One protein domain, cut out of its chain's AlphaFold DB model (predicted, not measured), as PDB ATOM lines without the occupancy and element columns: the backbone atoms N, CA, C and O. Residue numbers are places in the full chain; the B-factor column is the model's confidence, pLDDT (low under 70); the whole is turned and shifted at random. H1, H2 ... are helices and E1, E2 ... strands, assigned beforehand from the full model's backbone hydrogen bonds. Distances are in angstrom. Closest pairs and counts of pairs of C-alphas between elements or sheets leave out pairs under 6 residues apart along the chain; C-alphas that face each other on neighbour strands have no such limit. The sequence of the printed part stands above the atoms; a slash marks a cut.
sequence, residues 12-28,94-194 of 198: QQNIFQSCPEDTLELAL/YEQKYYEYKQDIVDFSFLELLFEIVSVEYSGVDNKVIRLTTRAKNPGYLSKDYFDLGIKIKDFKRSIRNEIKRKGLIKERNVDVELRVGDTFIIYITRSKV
ATOM      1  N   GLN A  12     189.775 230.052 281.944       52.34
ATOM      2  CA  GLN A  12     188.468 229.402 282.025       52.34
ATOM      3  C   GLN A  12     188.643 228.052 282.702       52.34
ATOM      4  O   GLN A  12     189.611 227.340 282.422       52.34
ATOM      5  N   GLN A  13     187.701 227.705 283.567       48.66
ATOM      6  CA  GLN A  13     187.595 226.372 284.134       48.66
ATOM      7  C   GLN A  13     186.170 225.902 283.912       48.66
ATOM      8  O   GLN A  13     185.224 226.397 284.521       48.66
ATOM      9  N   ASN A  14     186.024 224.942 283.013       49.41
ATOM     10  CA  ASN A  14     184.733 224.348 282.743       49.41
ATOM     11  C   ASN A  14     184.571 223.118 283.634       49.41
ATOM     12  O   ASN A  14     185.315 222.143 283.514       49.41
ATOM     13  N   ILE A  15     183.590 223.161 284.530       50.34
ATOM     14  CA  ILE A  15     183.140 221.985 285.272       50.34
ATOM     15  C   ILE A  15     182.016 221.363 284.440       50.34
ATOM     16  O   ILE A  15     180.872 221.801 284.500       50.34
ATOM     17  N   PHE A  16     182.361 220.386 283.603       56.81
ATOM     18  CA  PHE A  16     181.428 219.831 282.623       56.81
ATOM     19  C   PHE A  16     180.506 218.765 283.228       56.81
ATOM     20  O   PHE A  16     180.973 217.833 283.884       56.81
ATOM     21  N   GLN A  17     179.215 218.842 282.909       52.78
ATOM     22  CA  GLN A  17     178.312 217.694 282.959       52.78
ATOM     23  C   GLN A  17     178.179 217.134 281.539       52.78
ATOM     24  O   GLN A  17     177.669 217.808 280.645       52.78
ATOM     25  N   SER A  18     178.680 215.919 281.309       57.28
ATOM     26  CA  SER A  18     178.498 215.226 280.030       57.28
ATOM     27  C   SER A  18     177.179 214.456 280.033       57.28
ATOM     28  O   SER A  18     176.774 213.882 281.045       57.28
ATOM     29  N   CYS A  19     176.488 214.465 278.901       59.97
ATOM     30  CA  CYS A  19     175.299 213.661 278.652       59.97
ATOM     31  C   CYS A  19     175.597 212.613 277.571       59.97
ATOM     32  O   CYS A  19     176.519 212.797 276.769       59.97
ATOM     33  N   PRO A  20     174.812 211.521 277.508       56.94
ATOM     34  CA  PRO A  20     174.836 210.629 276.356       56.94
ATOM     35  C   PRO A  20     174.728 211.434 275.053       56.94
ATOM     36  O   PRO A  20     173.964 212.394 274.993       56.94
ATOM     37  N   GLU A  21     175.491 211.034 274.030       69.88
ATOM     38  CA  GLU A  21     175.580 211.684 272.705       69.88
ATOM     39  C   GLU A  21     176.410 212.981 272.627       69.88
ATOM     40  O   GLU A  21     176.555 213.549 271.538       69.88
ATOM     41  N   ASP A  22     177.015 213.437 273.726       70.19
ATOM     42  CA  ASP A  22     177.992 214.526 273.653       70.19
ATOM     43  C   ASP A  22     179.271 214.104 272.929       70.19
ATOM     44  O   ASP A  22     179.754 212.978 273.045       70.19
ATOM     45  N   THR A  23     179.847 215.046 272.179       68.25
ATOM     46  CA  THR A  23     181.145 214.854 271.526       68.25
ATOM     47  C   THR A  23     182.228 215.510 272.369       68.25
ATOM     48  O   THR A  23     182.240 216.733 272.529       68.25
ATOM     49  N   LEU A  24     183.142 214.691 272.889       67.44
ATOM     50  CA  LEU A  24     184.350 215.145 273.570       67.44
ATOM     51  C   LEU A  24     185.494 215.247 272.561       67.44
ATOM     52  O   LEU A  24     185.790 214.288 271.850       67.44
ATOM     53  N   GLU A  25     186.147 216.402 272.510       60.88
ATOM     54  CA  GLU A  25     187.315 216.630 271.665       60.88
ATOM     55  C   GLU A  25     188.564 216.859 272.512       60.88
ATOM     56  O   GLU A  25     188.595 217.714 273.401       60.88
ATOM     57  N   LEU A  26     189.602 216.079 272.204       61.09
ATOM     58  CA  LEU A  26     190.905 216.103 272.856       61.09
ATOM     59  C   LEU A  26     191.971 216.492 271.828       61.09
ATOM     60  O   LEU A  26     192.035 215.921 270.739       61.09
ATOM     61  N   ALA A  27     192.834 217.440 272.187       58.16
ATOM     62  CA  ALA A  27     193.991 217.821 271.387       58.16
ATOM     63  C   ALA A  27     195.275 217.610 272.196       58.16
ATOM     64  O   ALA A  27     195.426 218.141 273.295       58.16
ATOM     65  N   LEU A  28     196.210 216.844 271.635       60.41
ATOM     66  CA  LEU A  28     197.533 216.599 272.208       60.41
ATOM     67  C   LEU A  28     198.589 217.209 271.286       60.41
ATOM     68  O   LEU A  28     198.546 217.015 270.071       60.41
ATOM     69  N   TYR A  94     187.582 238.145 297.404       83.44
ATOM     70  CA  TYR A  94     186.764 239.133 298.095       83.44
ATOM     71  C   TYR A  94     185.463 239.368 297.339       83.44
ATOM     72  O   TYR A  94     185.468 239.685 296.149       83.44
ATOM     73  N   GLU A  95     184.331 239.289 298.038       84.00
ATOM     74  CA  GLU A  95     183.061 239.750 297.482       84.00
ATOM     75  C   GLU A  95     183.100 241.263 297.217       84.00
ATOM     76  O   GLU A  95     183.730 242.032 297.952       84.00
ATOM     77  N   GLN A  96     182.335 241.717 296.223       81.44
ATOM     78  CA  GLN A  96     182.264 243.125 295.811       81.44
ATOM     79  C   GLN A  96     182.064 244.117 296.976       81.44
ATOM     80  O   GLN A  96     182.638 245.211 296.977       81.44
ATOM     81  N   LYS A  97     181.266 243.759 297.992       82.12
ATOM     82  CA  LYS A  97     181.037 244.612 299.175       82.12
ATOM     83  C   LYS A  97     182.304 244.828 300.008       82.12
ATOM     84  O   LYS A  97     182.504 245.942 300.490       82.12
ATOM     85  N   TYR A  98     183.178 243.829 300.099       82.94
ATOM     86  CA  TYR A  98     184.400 243.852 300.910       82.94
ATOM     87  C   TYR A  98     185.648 244.254 300.124       82.94
ATOM     88  O   TYR A  98     186.672 244.542 300.726       82.94
ATOM     89  N   TYR A  99     185.564 244.322 298.794       83.19
ATOM     90  CA  TYR A  99     186.696 244.715 297.964       83.19
ATOM     91  C   TYR A  99     187.071 246.193 298.160       83.19
ATOM     92  O   TYR A  99     186.209 247.071 298.041       83.19
ATOM     93  N   GLU A 100     188.341 246.468 298.465       80.00
ATOM     94  CA  GLU A 100     188.833 247.805 298.832       80.00
ATOM     95  C   GLU A 100     188.847 248.782 297.645       80.00
ATOM     96  O   GLU A 100     188.484 249.952 297.786       80.00
ATOM     97  N   TYR A 101     189.190 248.302 296.447       80.62
ATOM     98  CA  TYR A 101     189.353 249.135 295.254       80.62
ATOM     99  C   TYR A 101     188.053 249.235 294.447       80.62
ATOM    100  O   TYR A 101     187.885 248.613 293.396       80.62
ATOM    101  N   LYS A 102     187.107 250.049 294.927       81.38
ATOM    102  CA  LYS A 102     185.778 250.210 294.299       81.38
ATOM    103  C   LYS A 102     185.828 250.651 292.830       81.38
ATOM    104  O   LYS A 102     184.926 250.316 292.072       81.38
ATOM    105  N   GLN A 103     186.880 251.353 292.414       79.38
ATOM    106  CA  GLN A 103     187.104 251.776 291.030       79.38
ATOM    107  C   GLN A 103     187.394 250.624 290.052       79.38
ATOM    108  O   GLN A 103     187.396 250.847 288.842       79.38
ATOM    109  N   ASP A 104     187.664 249.414 290.546       76.75
ATOM    110  CA  ASP A 104     187.925 248.238 289.704       76.75
ATOM    111  C   ASP A 104     186.711 247.309 289.591       76.75
ATOM    112  O   ASP A 104     186.793 246.266 288.946       76.75
ATOM    113  N   ILE A 105     185.587 247.685 290.206       83.00
ATOM    114  CA  ILE A 105     184.332 246.950 290.092       83.00
ATOM    115  C   ILE A 105     183.812 247.081 288.661       83.00
ATOM    116  O   ILE A 105     183.712 248.181 288.117       83.00
ATOM    117  N   VAL A 106     183.466 245.940 288.075       83.38
ATOM    118  CA  VAL A 106     182.959 245.832 286.706       83.38
ATOM    119  C   VAL A 106     181.455 245.586 286.725       83.38
ATOM    120  O   VAL A 106     180.960 244.812 287.543       83.38
ATOM    121  N   ASP A 107     180.743 246.228 285.799       86.06
ATOM    122  CA  ASP A 107     179.336 245.944 285.541       86.06
ATOM    123  C   ASP A 107     179.190 244.770 284.559       86.06
ATOM    124  O   ASP A 107     179.667 244.821 283.424       86.06
ATOM    125  N   PHE A 108     178.515 243.711 285.007       89.00
ATOM    126  CA  PHE A 108     178.243 242.502 284.228       89.00
ATOM    127  C   PHE A 108     176.779 242.387 283.781       89.00
ATOM    128  O   PHE A 108     176.376 241.333 283.287       89.00
ATOM    129  N   SER A 109     175.984 243.458 283.892       87.94
ATOM    130  CA  SER A 109     174.551 243.463 283.552       87.94
ATOM    131  C   SER A 109     174.259 242.971 282.126       87.94
ATOM    132  O   SER A 109     173.223 242.364 281.863       87.94
ATOM    133  N   PHE A 110     175.198 243.156 281.190       87.62
ATOM    134  CA  PHE A 110     175.076 242.665 279.811       87.62
ATOM    135  C   PHE A 110     174.945 241.132 279.701       87.62
ATOM    136  O   PHE A 110     174.459 240.631 278.686       87.62
ATOM    137  N   LEU A 111     175.351 240.379 280.729       90.81
ATOM    138  CA  LEU A 111     175.245 238.919 280.769       90.81
ATOM    139  C   LEU A 111     173.880 238.420 281.243       90.81
ATOM    140  O   LEU A 111     173.534 237.280 280.941       90.81
ATOM    141  N   GLU A 112     173.090 239.241 281.940       91.25
ATOM    142  CA  GLU A 112     171.859 238.812 282.630       91.25
ATOM    143  C   GLU A 112     170.779 238.253 281.689       91.25
ATOM    144  O   GLU A 112     169.896 237.488 282.096       91.25
ATOM    145  N   LEU A 113     170.851 238.613 280.404       92.44
ATOM    146  CA  LEU A 113     169.975 238.068 279.368       92.44
ATOM    147  C   LEU A 113     170.228 236.578 279.119       92.44
ATOM    148  O   LEU A 113     169.285 235.839 278.836       92.44
ATOM    149  N   LEU A 114     171.481 236.138 279.213       92.94
ATOM    150  CA  LEU A 114     171.914 234.777 278.892       92.94
ATOM    151  C   LEU A 114     172.230 233.956 280.144       92.94
ATOM    152  O   LEU A 114     172.049 232.737 280.142       92.94
ATOM    153  N   PHE A 115     172.646 234.619 281.218       94.00
ATOM    154  CA  PHE A 115     173.167 234.008 282.431       94.00
ATOM    155  C   PHE A 115     172.476 234.540 283.689       94.00
ATOM    156  O   PHE A 115     172.087 235.698 283.778       94.00
ATOM    157  N   GLU A 116     172.372 233.686 284.698       94.44
ATOM    158  CA  GLU A 116     172.224 234.077 286.096       94.44
ATOM    159  C   GLU A 116     173.631 234.288 286.679       94.44
ATOM    160  O   GLU A 116     174.459 233.376 286.643       94.44
ATOM    161  N   ILE A 117     173.921 235.480 287.202       91.75
ATOM    162  CA  ILE A 117     175.186 235.753 287.895       91.75
ATOM    163  C   ILE A 117     175.072 235.202 289.318       91.75
ATOM    164  O   ILE A 117     174.255 235.671 290.105       91.75
ATOM    165  N   VAL A 118     175.884 234.194 289.639       90.19
ATOM    166  CA  VAL A 118     175.874 233.516 290.944       90.19
ATOM    167  C   VAL A 118     176.801 234.224 291.928       90.19
ATOM    168  O   VAL A 118     176.416 234.474 293.066       90.19
ATOM    169  N   SER A 119     178.021 234.558 291.500       88.50
ATOM    170  CA  SER A 119     178.979 235.307 292.315       88.50
ATOM    171  C   SER A 119     179.943 236.118 291.455       88.50
ATOM    172  O   SER A 119     180.268 235.739 290.326       88.50
ATOM    173  N   VAL A 120     180.412 237.234 292.019       89.62
ATOM    174  CA  VAL A 120     181.509 238.041 291.477       89.62
ATOM    175  C   VAL A 120     182.500 238.289 292.600       89.62
ATOM    176  O   VAL A 120     182.179 238.930 293.606       89.62
ATOM    177  N   GLU A 121     183.701 237.763 292.428       88.62
ATOM    178  CA  GLU A 121     184.757 237.792 293.429       88.62
ATOM    179  C   GLU A 121     186.019 238.404 292.840       88.62
ATOM    180  O   GLU A 121     186.327 238.234 291.662       88.62
ATOM    181  N   TYR A 122     186.751 239.129 293.670       87.00
ATOM    182  CA  TYR A 122     187.906 239.917 293.268       87.00
ATOM    183  C   TYR A 122     189.133 239.461 294.041       87.00
ATOM    184  O   TYR A 122     189.032 239.107 295.215       87.00
ATOM    185  N   SER A 123     190.298 239.501 293.406       84.50
ATOM    186  CA  SER A 123     191.565 239.186 294.055       84.50
ATOM    187  C   SER A 123     192.703 240.092 293.601       84.50
ATOM    188  O   SER A 123     192.672 240.641 292.498       84.50
ATOM    189  N   GLY A 124     193.715 240.197 294.467       70.50
ATOM    190  CA  GLY A 124     194.996 240.840 294.209       70.50
ATOM    191  C   GLY A 124     195.029 242.336 294.518       70.50
ATOM    192  O   GLY A 124     194.090 243.080 294.228       70.50
ATOM    193  N   VAL A 125     196.160 242.772 295.083       59.84
ATOM    194  CA  VAL A 125     196.565 244.187 295.165       59.84
ATOM    195  C   VAL A 125     197.315 244.579 293.886       59.84
ATOM    196  O   VAL A 125     196.969 245.582 293.260       59.84
ATOM    197  N   ASP A 126     198.257 243.730 293.453       59.09
ATOM    198  CA  ASP A 126     199.107 243.957 292.274       59.09
ATOM    199  C   ASP A 126     198.530 243.325 290.991       59.09
ATOM    200  O   ASP A 126     198.397 243.999 289.973       59.09
ATOM    201  N   ASN A 127     198.103 242.056 291.049       63.31
ATOM    202  CA  ASN A 127     197.501 241.335 289.919       63.31
ATOM    203  C   ASN A 127     195.990 241.199 290.104       63.31
ATOM    204  O   ASN A 127     195.514 240.263 290.745       63.31
ATOM    205  N   LYS A 128     195.233 242.145 289.542       77.75
ATOM    206  CA  LYS A 128     193.778 242.219 289.719       77.75
ATOM    207  C   LYS A 128     193.057 241.192 288.856       77.75
ATOM    208  O   LYS A 128     193.008 241.323 287.628       77.75
ATOM    209  N   VAL A 129     192.476 240.200 289.519       81.38
ATOM    210  CA  VAL A 129     191.728 239.101 288.902       81.38
ATOM    211  C   VAL A 129     190.287 239.130 289.394       81.38
ATOM    212  O   VAL A 129     190.033 239.289 290.585       81.38
ATOM    213  N   ILE A 130     189.345 238.940 288.477       85.12
ATOM    214  CA  ILE A 130     187.919 238.793 288.771       85.12
ATOM    215  C   ILE A 130     187.524 237.345 288.484       85.12
ATOM    216  O   ILE A 130     187.762 236.866 287.376       85.12
ATOM    217  N   ARG A 131     186.905 236.665 289.449       86.06
ATOM    218  CA  ARG A 131     186.215 235.384 289.267       86.06
ATOM    219  C   ARG A 131     184.722 235.651 289.154       86.06
ATOM    220  O   ARG A 131     184.086 236.122 290.094       86.06
ATOM    221  N   LEU A 132     184.176 235.347 287.986       86.06
ATOM    222  CA  LEU A 132     182.763 235.477 287.676       86.06
ATOM    223  C   LEU A 132     182.159 234.078 287.540       86.06
ATOM    224  O   LEU A 132     182.479 233.345 286.604       86.06
ATOM    225  N   THR A 133     181.271 233.727 288.465       87.19
ATOM    226  CA  THR A 133     180.524 232.466 288.433       87.19
ATOM    227  C   THR A 133     179.132 232.730 287.892       87.19
ATOM    228  O   THR A 133     178.371 233.518 288.456       87.19
ATOM    229  N   THR A 134     178.776 232.045 286.811       88.50
ATOM    230  CA  THR A 134     177.476 232.187 286.154       88.50
ATOM    231  C   THR A 134     176.784 230.847 285.982       88.50
ATOM    232  O   THR A 134     177.431 229.799 285.947       88.50
ATOM    233  N   ARG A 135     175.462 230.882 285.838       89.88
ATOM    234  CA  ARG A 135     174.650 229.747 285.411       89.88
ATOM    235  C   ARG A 135     173.914 230.096 284.128       89.88
ATOM    236  O   ARG A 135     173.229 231.113 284.057       89.88
ATOM    237  N   ALA A 136     174.044 229.262 283.106       90.94
ATOM    238  CA  ALA A 136     173.376 229.462 281.827       90.94
ATOM    239  C   ALA A 136     171.849 229.419 282.004       90.94
ATOM    240  O   ALA A 136     171.301 228.434 282.499       90.94
ATOM    241  N   LYS A 137     171.154 230.485 281.599       92.94
ATOM    242  CA  LYS A 137     169.715 230.672 281.841       92.94
ATOM    243  C   LYS A 137     168.891 230.552 280.568       92.94
ATOM    244  O   LYS A 137     167.891 229.842 280.558       92.94
ATOM    245  N   ASN A 138     169.306 231.239 279.507       93.38
ATOM    246  CA  ASN A 138     168.569 231.288 278.247       93.38
ATOM    247  C   ASN A 138     169.466 230.857 277.081       93.38
ATOM    248  O   ASN A 138     170.640 231.230 277.056       93.38
ATOM    249  N   PRO A 139     168.931 230.125 276.087       93.56
ATOM    250  CA  PRO A 139     169.655 229.860 274.854       93.56
ATOM    251  C   PRO A 139     170.025 231.160 274.140       93.56
ATOM    252  O   PRO A 139     169.243 232.111 274.103       93.56
ATOM    253  N   GLY A 140     171.199 231.190 273.520       93.62
ATOM    254  CA  GLY A 140     171.678 232.375 272.823       93.62
ATOM    255  C   GLY A 140     173.167 232.330 272.525       93.62
ATOM    256  O   GLY A 140     173.801 231.276 272.599       93.62
ATOM    257  N   TYR A 141     173.712 233.483 272.148       92.75
ATOM    258  CA  TYR A 141     175.114 233.631 271.787       92.75
ATOM    259  C   TYR A 141     175.699 234.906 272.391       92.75
ATOM    260  O   TYR A 141     175.139 235.986 272.202       92.75
ATOM    261  N   LEU A 142     176.826 234.773 273.086       89.00
ATOM    262  CA  LEU A 142     177.672 235.882 273.503       89.00
ATOM    263  C   LEU A 142     178.831 236.020 272.513       89.00
ATOM    264  O   LEU A 142     179.557 235.054 272.267       89.00
ATOM    265  N   SER A 143     178.990 237.224 271.956       85.62
ATOM    266  CA  SER A 143     180.058 237.529 271.001       85.62
ATOM    267  C   SER A 143     181.444 237.384 271.631       85.62
ATOM    268  O   SER A 143     181.638 237.662 272.816       85.62
ATOM    269  N   LYS A 144     182.426 237.052 270.789       79.19
ATOM    270  CA  LYS A 144     183.853 237.094 271.136       79.19
ATOM    271  C   LYS A 144     184.299 238.476 271.615       79.19
ATOM    272  O   LYS A 144     185.237 238.544 272.388       79.19
ATOM    273  N   ASP A 145     183.602 239.546 271.238       78.38
ATOM    274  CA  ASP A 145     183.972 240.923 271.601       78.38
ATOM    275  C   ASP A 145     184.002 241.188 273.118       78.38
ATOM    276  O   ASP A 145     184.635 242.144 273.554       78.38
ATOM    277  N   TYR A 146     183.327 240.358 273.925       77.69
ATOM    278  CA  TYR A 146     183.273 240.530 275.381       77.69
ATOM    279  C   TYR A 146     184.448 239.875 276.118       77.69
ATOM    280  O   TYR A 146     184.952 240.437 277.086       77.69
ATOM    281  N   PHE A 147     184.881 238.683 275.689       74.50
ATOM    282  CA  PHE A 147     185.869 237.867 276.421       74.50
ATOM    283  C   PHE A 147     186.984 237.284 275.542       74.50
ATOM    284  O   PHE A 147     187.716 236.399 275.990       74.50
ATOM    285  N   ASP A 148     187.080 237.722 274.285       72.56
ATOM    286  CA  ASP A 148     187.790 237.048 273.185       72.56
ATOM    287  C   ASP A 148     187.315 235.600 272.951       72.56
ATOM    288  O   ASP A 148     187.958 234.806 272.269       72.56
ATOM    289  N   LEU A 149     186.149 235.252 273.502       74.75
ATOM    290  CA  LEU A 149     185.601 233.905 273.545       74.75
ATOM    291  C   LEU A 149     184.116 233.952 273.198       74.75
ATOM    292  O   LEU A 149     183.332 234.608 273.879       74.75
ATOM    293  N   GLY A 150     183.733 233.247 272.135       80.38
ATOM    294  CA  GLY A 150     182.337 233.120 271.749       80.38
ATOM    295  C   GLY A 150     181.688 232.059 272.615       80.38
ATOM    296  O   GLY A 150     182.268 230.986 272.799       80.38
ATOM    297  N   ILE A 151     180.508 232.347 273.157       86.31
ATOM    298  CA  ILE A 151     179.791 231.416 274.033       86.31
ATOM    299  C   ILE A 151     178.409 231.173 273.459       86.31
ATOM    300  O   ILE A 151     177.638 232.105 273.257       86.31
ATOM    301  N   LYS A 152     178.073 229.913 273.216       90.25
ATOM    302  CA  LYS A 152     176.795 229.488 272.661       90.25
ATOM    303  C   LYS A 152     176.041 228.648 273.679       90.25
ATOM    304  O   LYS A 152     176.437 227.526 273.980       90.25
ATOM    305  N   ILE A 153     174.918 229.165 274.159       90.50
ATOM    306  CA  ILE A 153     174.033 228.445 275.071       90.50
ATOM    307  C   ILE A 153     172.951 227.756 274.247       90.50
ATOM    308  O   ILE A 153     172.230 228.396 273.475       90.50
ATOM    309  N   LYS A 154     172.836 226.441 274.399       89.88
ATOM    310  CA  LYS A 154     171.809 225.613 273.770       89.88
ATOM    311  C   LYS A 154     170.767 225.179 274.795       89.88
ATOM    312  O   LYS A 154     171.019 225.146 275.997       89.88
ATOM    313  N   ASP A 155     169.602 224.779 274.298       87.75
ATOM    314  CA  ASP A 155     168.610 224.086 275.116       87.75
ATOM    315  C   ASP A 155     169.186 222.818 275.750       87.75
ATOM    316  O   ASP A 155     170.004 222.121 275.144       87.75
ATOM    317  N   PHE A 156     168.651 222.455 276.915       77.19
ATOM    318  CA  PHE A 156     169.025 221.258 277.671       77.19
ATOM    319  C   PHE A 156     169.027 219.962 276.837       77.19
ATOM    320  O   PHE A 156     169.838 219.071 277.059       77.19
ATOM    321  N   LYS A 157     168.137 219.854 275.840       76.62
ATOM    322  CA  LYS A 157     167.974 218.651 275.003       76.62
ATOM    323  C   LYS A 157     168.964 218.539 273.843       76.62
ATOM    324  O   LYS A 157     168.919 217.554 273.114       76.62
ATOM    325  N   ARG A 158     169.784 219.560 273.588       78.88
ATOM    326  CA  ARG A 158     170.718 219.546 272.457       78.88
ATOM    327  C   ARG A 158     172.078 219.025 272.905       78.88
ATOM    328  O   ARG A 158     172.525 219.302 274.018       78.88
ATOM    329  N   SER A 159     172.738 218.284 272.021       78.44
ATOM    330  CA  SER A 159     174.135 217.908 272.207       78.44
ATOM    331  C   SER A 159     175.030 219.141 272.120       78.44
ATOM    332  O   SER A 159     174.773 220.089 271.356       78.44
ATOM    333  N   ILE A 160     176.080 219.138 272.929       80.81
ATOM    334  CA  ILE A 160     177.128 220.155 272.908       80.81
ATOM    335  C   ILE A 160     178.442 219.513 272.473       80.81
ATOM    336  O   ILE A 160     178.683 218.321 272.673       80.81
ATOM    337  N   ARG A 161     179.286 220.308 271.825       69.44
ATOM    338  CA  ARG A 161     180.662 219.950 271.517       69.44
ATOM    339  C   ARG A 161     181.541 220.526 272.611       69.44
ATOM    340  O   ARG A 161     181.665 221.741 272.735       69.44
ATOM    341  N   ASN A 162     182.165 219.637 273.370       64.12
ATOM    342  CA  ASN A 162     183.066 220.016 274.445       64.12
ATOM    343  C   ASN A 162     184.508 219.833 273.985       64.12
ATOM    344  O   ASN A 162     184.973 218.713 273.784       64.12
ATOM    345  N   GLU A 163     185.221 220.945 273.834       59.34
ATOM    346  CA  GLU A 163     186.673 220.929 273.679       59.34
ATOM    347  C   GLU A 163     187.309 220.990 275.074       59.34
ATOM    348  O   GLU A 163     187.122 221.962 275.813       59.34
ATOM    349  N   ILE A 164     188.063 219.954 275.447       53.59
ATOM    350  CA  ILE A 164     188.819 219.942 276.704       53.59
ATOM    351  C   ILE A 164     190.076 220.792 276.487       53.59
ATOM    352  O   ILE A 164     191.097 220.325 275.981       53.59
ATOM    353  N   LYS A 165     189.984 222.082 276.824       51.84
ATOM    354  CA  LYS A 165     191.078 223.049 276.661       51.84
ATOM    355  C   LYS A 165     191.998 223.028 277.883       51.84
ATOM    356  O   LYS A 165     191.637 223.546 278.936       51.84
ATOM    357  N   ARG A 166     193.213 222.490 277.739       42.28
ATOM    358  CA  ARG A 166     194.320 222.742 278.681       42.28
ATOM    359  C   ARG A 166     195.082 223.989 278.219       42.28
ATOM    360  O   ARG A 166     195.336 224.148 277.025       42.28
ATOM    361  N   LYS A 167     195.385 224.907 279.138       41.19
ATOM    362  CA  LYS A 167     195.942 226.227 278.807       41.19
ATOM    363  C   LYS A 167     197.346 226.146 278.189       41.19
ATOM    364  O   LYS A 167     198.126 225.260 278.520       41.19
ATOM    365  N   GLY A 168     197.670 227.109 277.320       39.66
ATOM    366  CA  GLY A 168     199.039 227.390 276.853       39.66
ATOM    367  C   GLY A 168     199.408 226.864 275.466       39.66
ATOM    368  O   GLY A 168     200.522 227.096 275.001       39.66
ATOM    369  N   LEU A 169     198.489 226.184 274.778       36.53
ATOM    370  CA  LEU A 169     198.813 225.472 273.555       36.53
ATOM    371  C   LEU A 169     198.138 226.102 272.326       36.53
ATOM    372  O   LEU A 169     196.922 226.167 272.192       36.53
ATOM    373  N   ILE A 170     199.010 226.649 271.483       37.66
ATOM    374  CA  ILE A 170     198.800 227.620 270.407       37.66
ATOM    375  C   ILE A 170     197.705 227.221 269.398       37.66
ATOM    376  O   ILE A 170     197.710 226.117 268.856       37.66
ATOM    377  N   LYS A 171     196.872 228.229 269.081       40.72
ATOM    378  CA  LYS A 171     195.638 228.276 268.270       40.72
ATOM    379  C   LYS A 171     194.400 227.720 268.971       40.72
ATOM    380  O   LYS A 171     193.993 226.585 268.745       40.72
ATOM    381  N   GLU A 172     193.708 228.609 269.688       51.44
ATOM    382  CA  GLU A 172     192.254 228.512 269.809       51.44
ATOM    383  C   GLU A 172     191.689 228.265 268.407       51.44
ATOM    384  O   GLU A 172     191.914 229.058 267.489       51.44
ATOM    385  N   ARG A 173     190.990 227.147 268.198       52.19
ATOM    386  CA  ARG A 173     190.469 226.757 266.878       52.19
ATOM    387  C   ARG A 173     189.353 227.680 266.360       52.19
ATOM    388  O   ARG A 173     188.608 227.295 265.468       52.19
ATOM    389  N   ASN A 174     189.215 228.896 266.893       60.66
ATOM    390  CA  ASN A 174     188.079 229.788 266.671       60.66
ATOM    391  C   ASN A 174     186.720 229.134 266.979       60.66
ATOM    392  O   ASN A 174     185.696 229.635 266.517       60.66
ATOM    393  N   VAL A 175     186.707 228.057 267.768       70.44
ATOM    394  CA  VAL A 175     185.492 227.335 268.151       70.44
ATOM    395  C   VAL A 175     184.907 227.969 269.407       70.44
ATOM    396  O   VAL A 175     185.616 228.177 270.396       70.44
ATOM    397  N   ASP A 176     183.618 228.281 269.329       78.75
ATOM    398  CA  ASP A 176     182.841 228.819 270.440       78.75
ATOM    399  C   ASP A 176     182.668 227.760 271.537       78.75
ATOM    400  O   ASP A 176     182.526 226.569 271.252       78.75
ATOM    401  N   VAL A 177     182.657 228.193 272.795       80.50
ATOM    402  CA  VAL A 177     182.292 227.334 273.926       80.50
ATOM    403  C   VAL A 177     180.798 227.062 273.859       80.50
ATOM    404  O   VAL A 177     180.005 227.993 273.733       80.50
ATOM    405  N   GLU A 178     180.406 225.796 273.952       85.19
ATOM    406  CA  GLU A 178     179.002 225.404 273.973       85.19
ATOM    407  C   GLU A 178     178.580 225.009 275.391       85.19
ATOM    408  O   GLU A 178     179.222 224.176 276.021       85.19
ATOM    409  N   LEU A 179     177.494 225.607 275.876       84.50
ATOM    410  CA  LEU A 179     176.885 225.333 277.179       84.50
ATOM    411  C   LEU A 179     175.435 224.889 276.982       84.50
ATOM    412  O   LEU A 179     174.793 225.260 275.993       84.50
ATOM    413  N   ARG A 180     174.882 224.150 277.938       88.00
ATOM    414  CA  ARG A 180     173.438 223.938 278.078       88.00
ATOM    415  C   ARG A 180     172.849 224.911 279.084       88.00
ATOM    416  O   ARG A 180     173.507 225.323 280.032       88.00
ATOM    417  N   VAL A 181     171.569 225.233 278.916       88.81
ATOM    418  CA  VAL A 181     170.784 225.858 279.990       88.81
ATOM    419  C   VAL A 181     170.890 225.001 281.257       88.81
ATOM    420  O   VAL A 181     170.604 223.805 281.221       88.81
ATOM    421  N   GLY A 182     171.281 225.630 282.364       84.00
ATOM    422  CA  GLY A 182     171.552 225.001 283.655       84.00
ATOM    423  C   GLY A 182     173.039 224.831 283.978       84.00
ATOM    424  O   GLY A 182     173.372 224.736 285.159       84.00
ATOM    425  N   ASP A 183     173.924 224.856 282.976       81.75
ATOM    426  CA  ASP A 183     175.360 224.659 283.187       81.75
ATOM    427  C   ASP A 183     175.981 225.823 283.965       81.75
ATOM    428  O   ASP A 183     175.653 226.995 283.748       81.75
ATOM    429  N   THR A 184     176.920 225.494 284.852       81.00
ATOM    430  CA  THR A 184     177.753 226.479 285.548       81.00
ATOM    431  C   THR A 184     178.966 226.819 284.690       81.00
ATOM    432  O   THR A 184     179.695 225.928 284.254       81.00
ATOM    433  N   PHE A 185     179.221 228.110 284.500       82.19
ATOM    434  CA  PHE A 185     180.364 228.615 283.751       82.19
ATOM    435  C   PHE A 185     181.146 229.625 284.597       82.19
ATOM    436  O   PHE A 185     180.581 230.618 285.065       82.19
ATOM    437  N   ILE A 186     182.436 229.341 284.811       80.50
ATOM    438  CA  ILE A 186     183.340 230.143 285.644       80.50
ATOM    439  C   ILE A 186     184.376 230.819 284.746       80.50
ATOM    440  O   ILE A 186     185.137 230.155 284.034       80.50
ATOM    441  N   ILE A 187     184.407 232.150 284.797       79.06
ATOM    442  CA  ILE A 187     185.290 232.998 283.993       79.06
ATOM    443  C   ILE A 187     186.259 233.718 284.922       79.06
ATOM    444  O   ILE A 187     185.832 234.357 285.884       79.06
ATOM    445  N   TYR A 188     187.551 233.673 284.602       79.50
ATOM    446  CA  TYR A 188     188.557 234.483 285.278       79.50
ATOM    447  C   TYR A 188     189.066 235.571 284.338       79.50
ATOM    448  O   TYR A 188     189.600 235.285 283.259       79.50
ATOM    449  N   ILE A 189     188.908 236.821 284.760       78.25
ATOM    450  CA  ILE A 189     189.148 238.010 283.946       78.25
ATOM    451  C   ILE A 189     190.259 238.842 284.585       78.25
ATOM    452  O   ILE A 189     190.187 239.181 285.765       78.25
ATOM    453  N   THR A 190     191.269 239.211 283.797       74.38
ATOM    454  CA  THR A 190     192.235 240.258 284.156       74.38
ATOM    455  C   THR A 190     191.729 241.601 283.623       74.38
ATOM    456  O   THR A 190     191.215 241.679 282.504       74.38
ATOM    457  N   ARG A 191     191.834 242.671 284.424       60.75
ATOM    458  CA  ARG A 191     191.149 243.962 284.182       60.75
ATOM    459  C   ARG A 191     191.387 244.579 282.795       60.75
ATOM    460  O   ARG A 191     190.509 245.263 282.284       60.75
ATOM    461  N   SER A 192     192.530 244.323 282.173       53.59
ATOM    462  CA  SER A 192     192.886 244.808 280.835       53.59
ATOM    463  C   SER A 192     191.882 244.447 279.728       53.59
ATOM    464  O   SER A 192     191.844 245.138 278.713       53.59
ATOM    465  N   LYS A 193     191.035 243.423 279.919       50.00
ATOM    466  CA  LYS A 193     190.089 242.937 278.897       50.00
ATOM    467  C   LYS A 193     188.642 243.386 279.031       50.00
ATOM    468  O   LYS A 193     187.887 243.233 278.075       50.00
ATOM    469  N   VAL A 194     188.229 243.939 280.170       50.09
ATOM    470  CA  VAL A 194     186.875 244.499 280.275       50.09
ATOM    471  C   VAL A 194     186.903 245.863 279.600       50.09
ATOM    472  O   VAL A 194     187.078 246.898 280.242       50.09
TER     473      VAL A 194
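What this domain is: This is residues 12 to 28 and 94 to 194 of the 198 residues of the protein "Hypothetical protein" of Euplotes harpa (UniProt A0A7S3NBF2). With little regular structure, a twisted antiparallel sheet, E2-E3-E8, meets a smaller mixed sheet, E4-E5-E7, near one end of E3; the parallel pair E1-E6 lies beyond E7. The printed part has 118 residues, 45 in named elements, mostly strand: eight strands and one helix, ordered E1-E4, H1, E5-E8. It is compact, radius of gyration of the C-alphas 15.2 A, spanning 46 by 31 by 23 A.

Where its parts are: Find E2, residues 115-123, 22.4 A long, beginning at C-alpha 115 (173.167, 234.008, 282.431). E3, 129-136, runs 21.9 A; E8, 184-190, runs 20.0 A to C-alpha 190 (192.235, 240.258, 284.156). Find E1 at 23-25, E4 at 140-142, H1 at 144-147, E5 at 151-154, E6 at 161-163, E7 at 177-180.

How they stand to each other: In the hairpin E2 and E3, look for N 121 and O 131, within hydrogen-bond range at 2.9 A. The closest C-alphas of E3 and E7, Ala 136 and Arg 180, are 6.7 A apart. H1 is too short for O i to N i+4 pairs.

The domain as a whole: Residues 29-93 are not printed; C-alphas 28 and 94 are 36.0 A apart. Link E6 to E7 is long. pLDDT is under 70 in 37 residues.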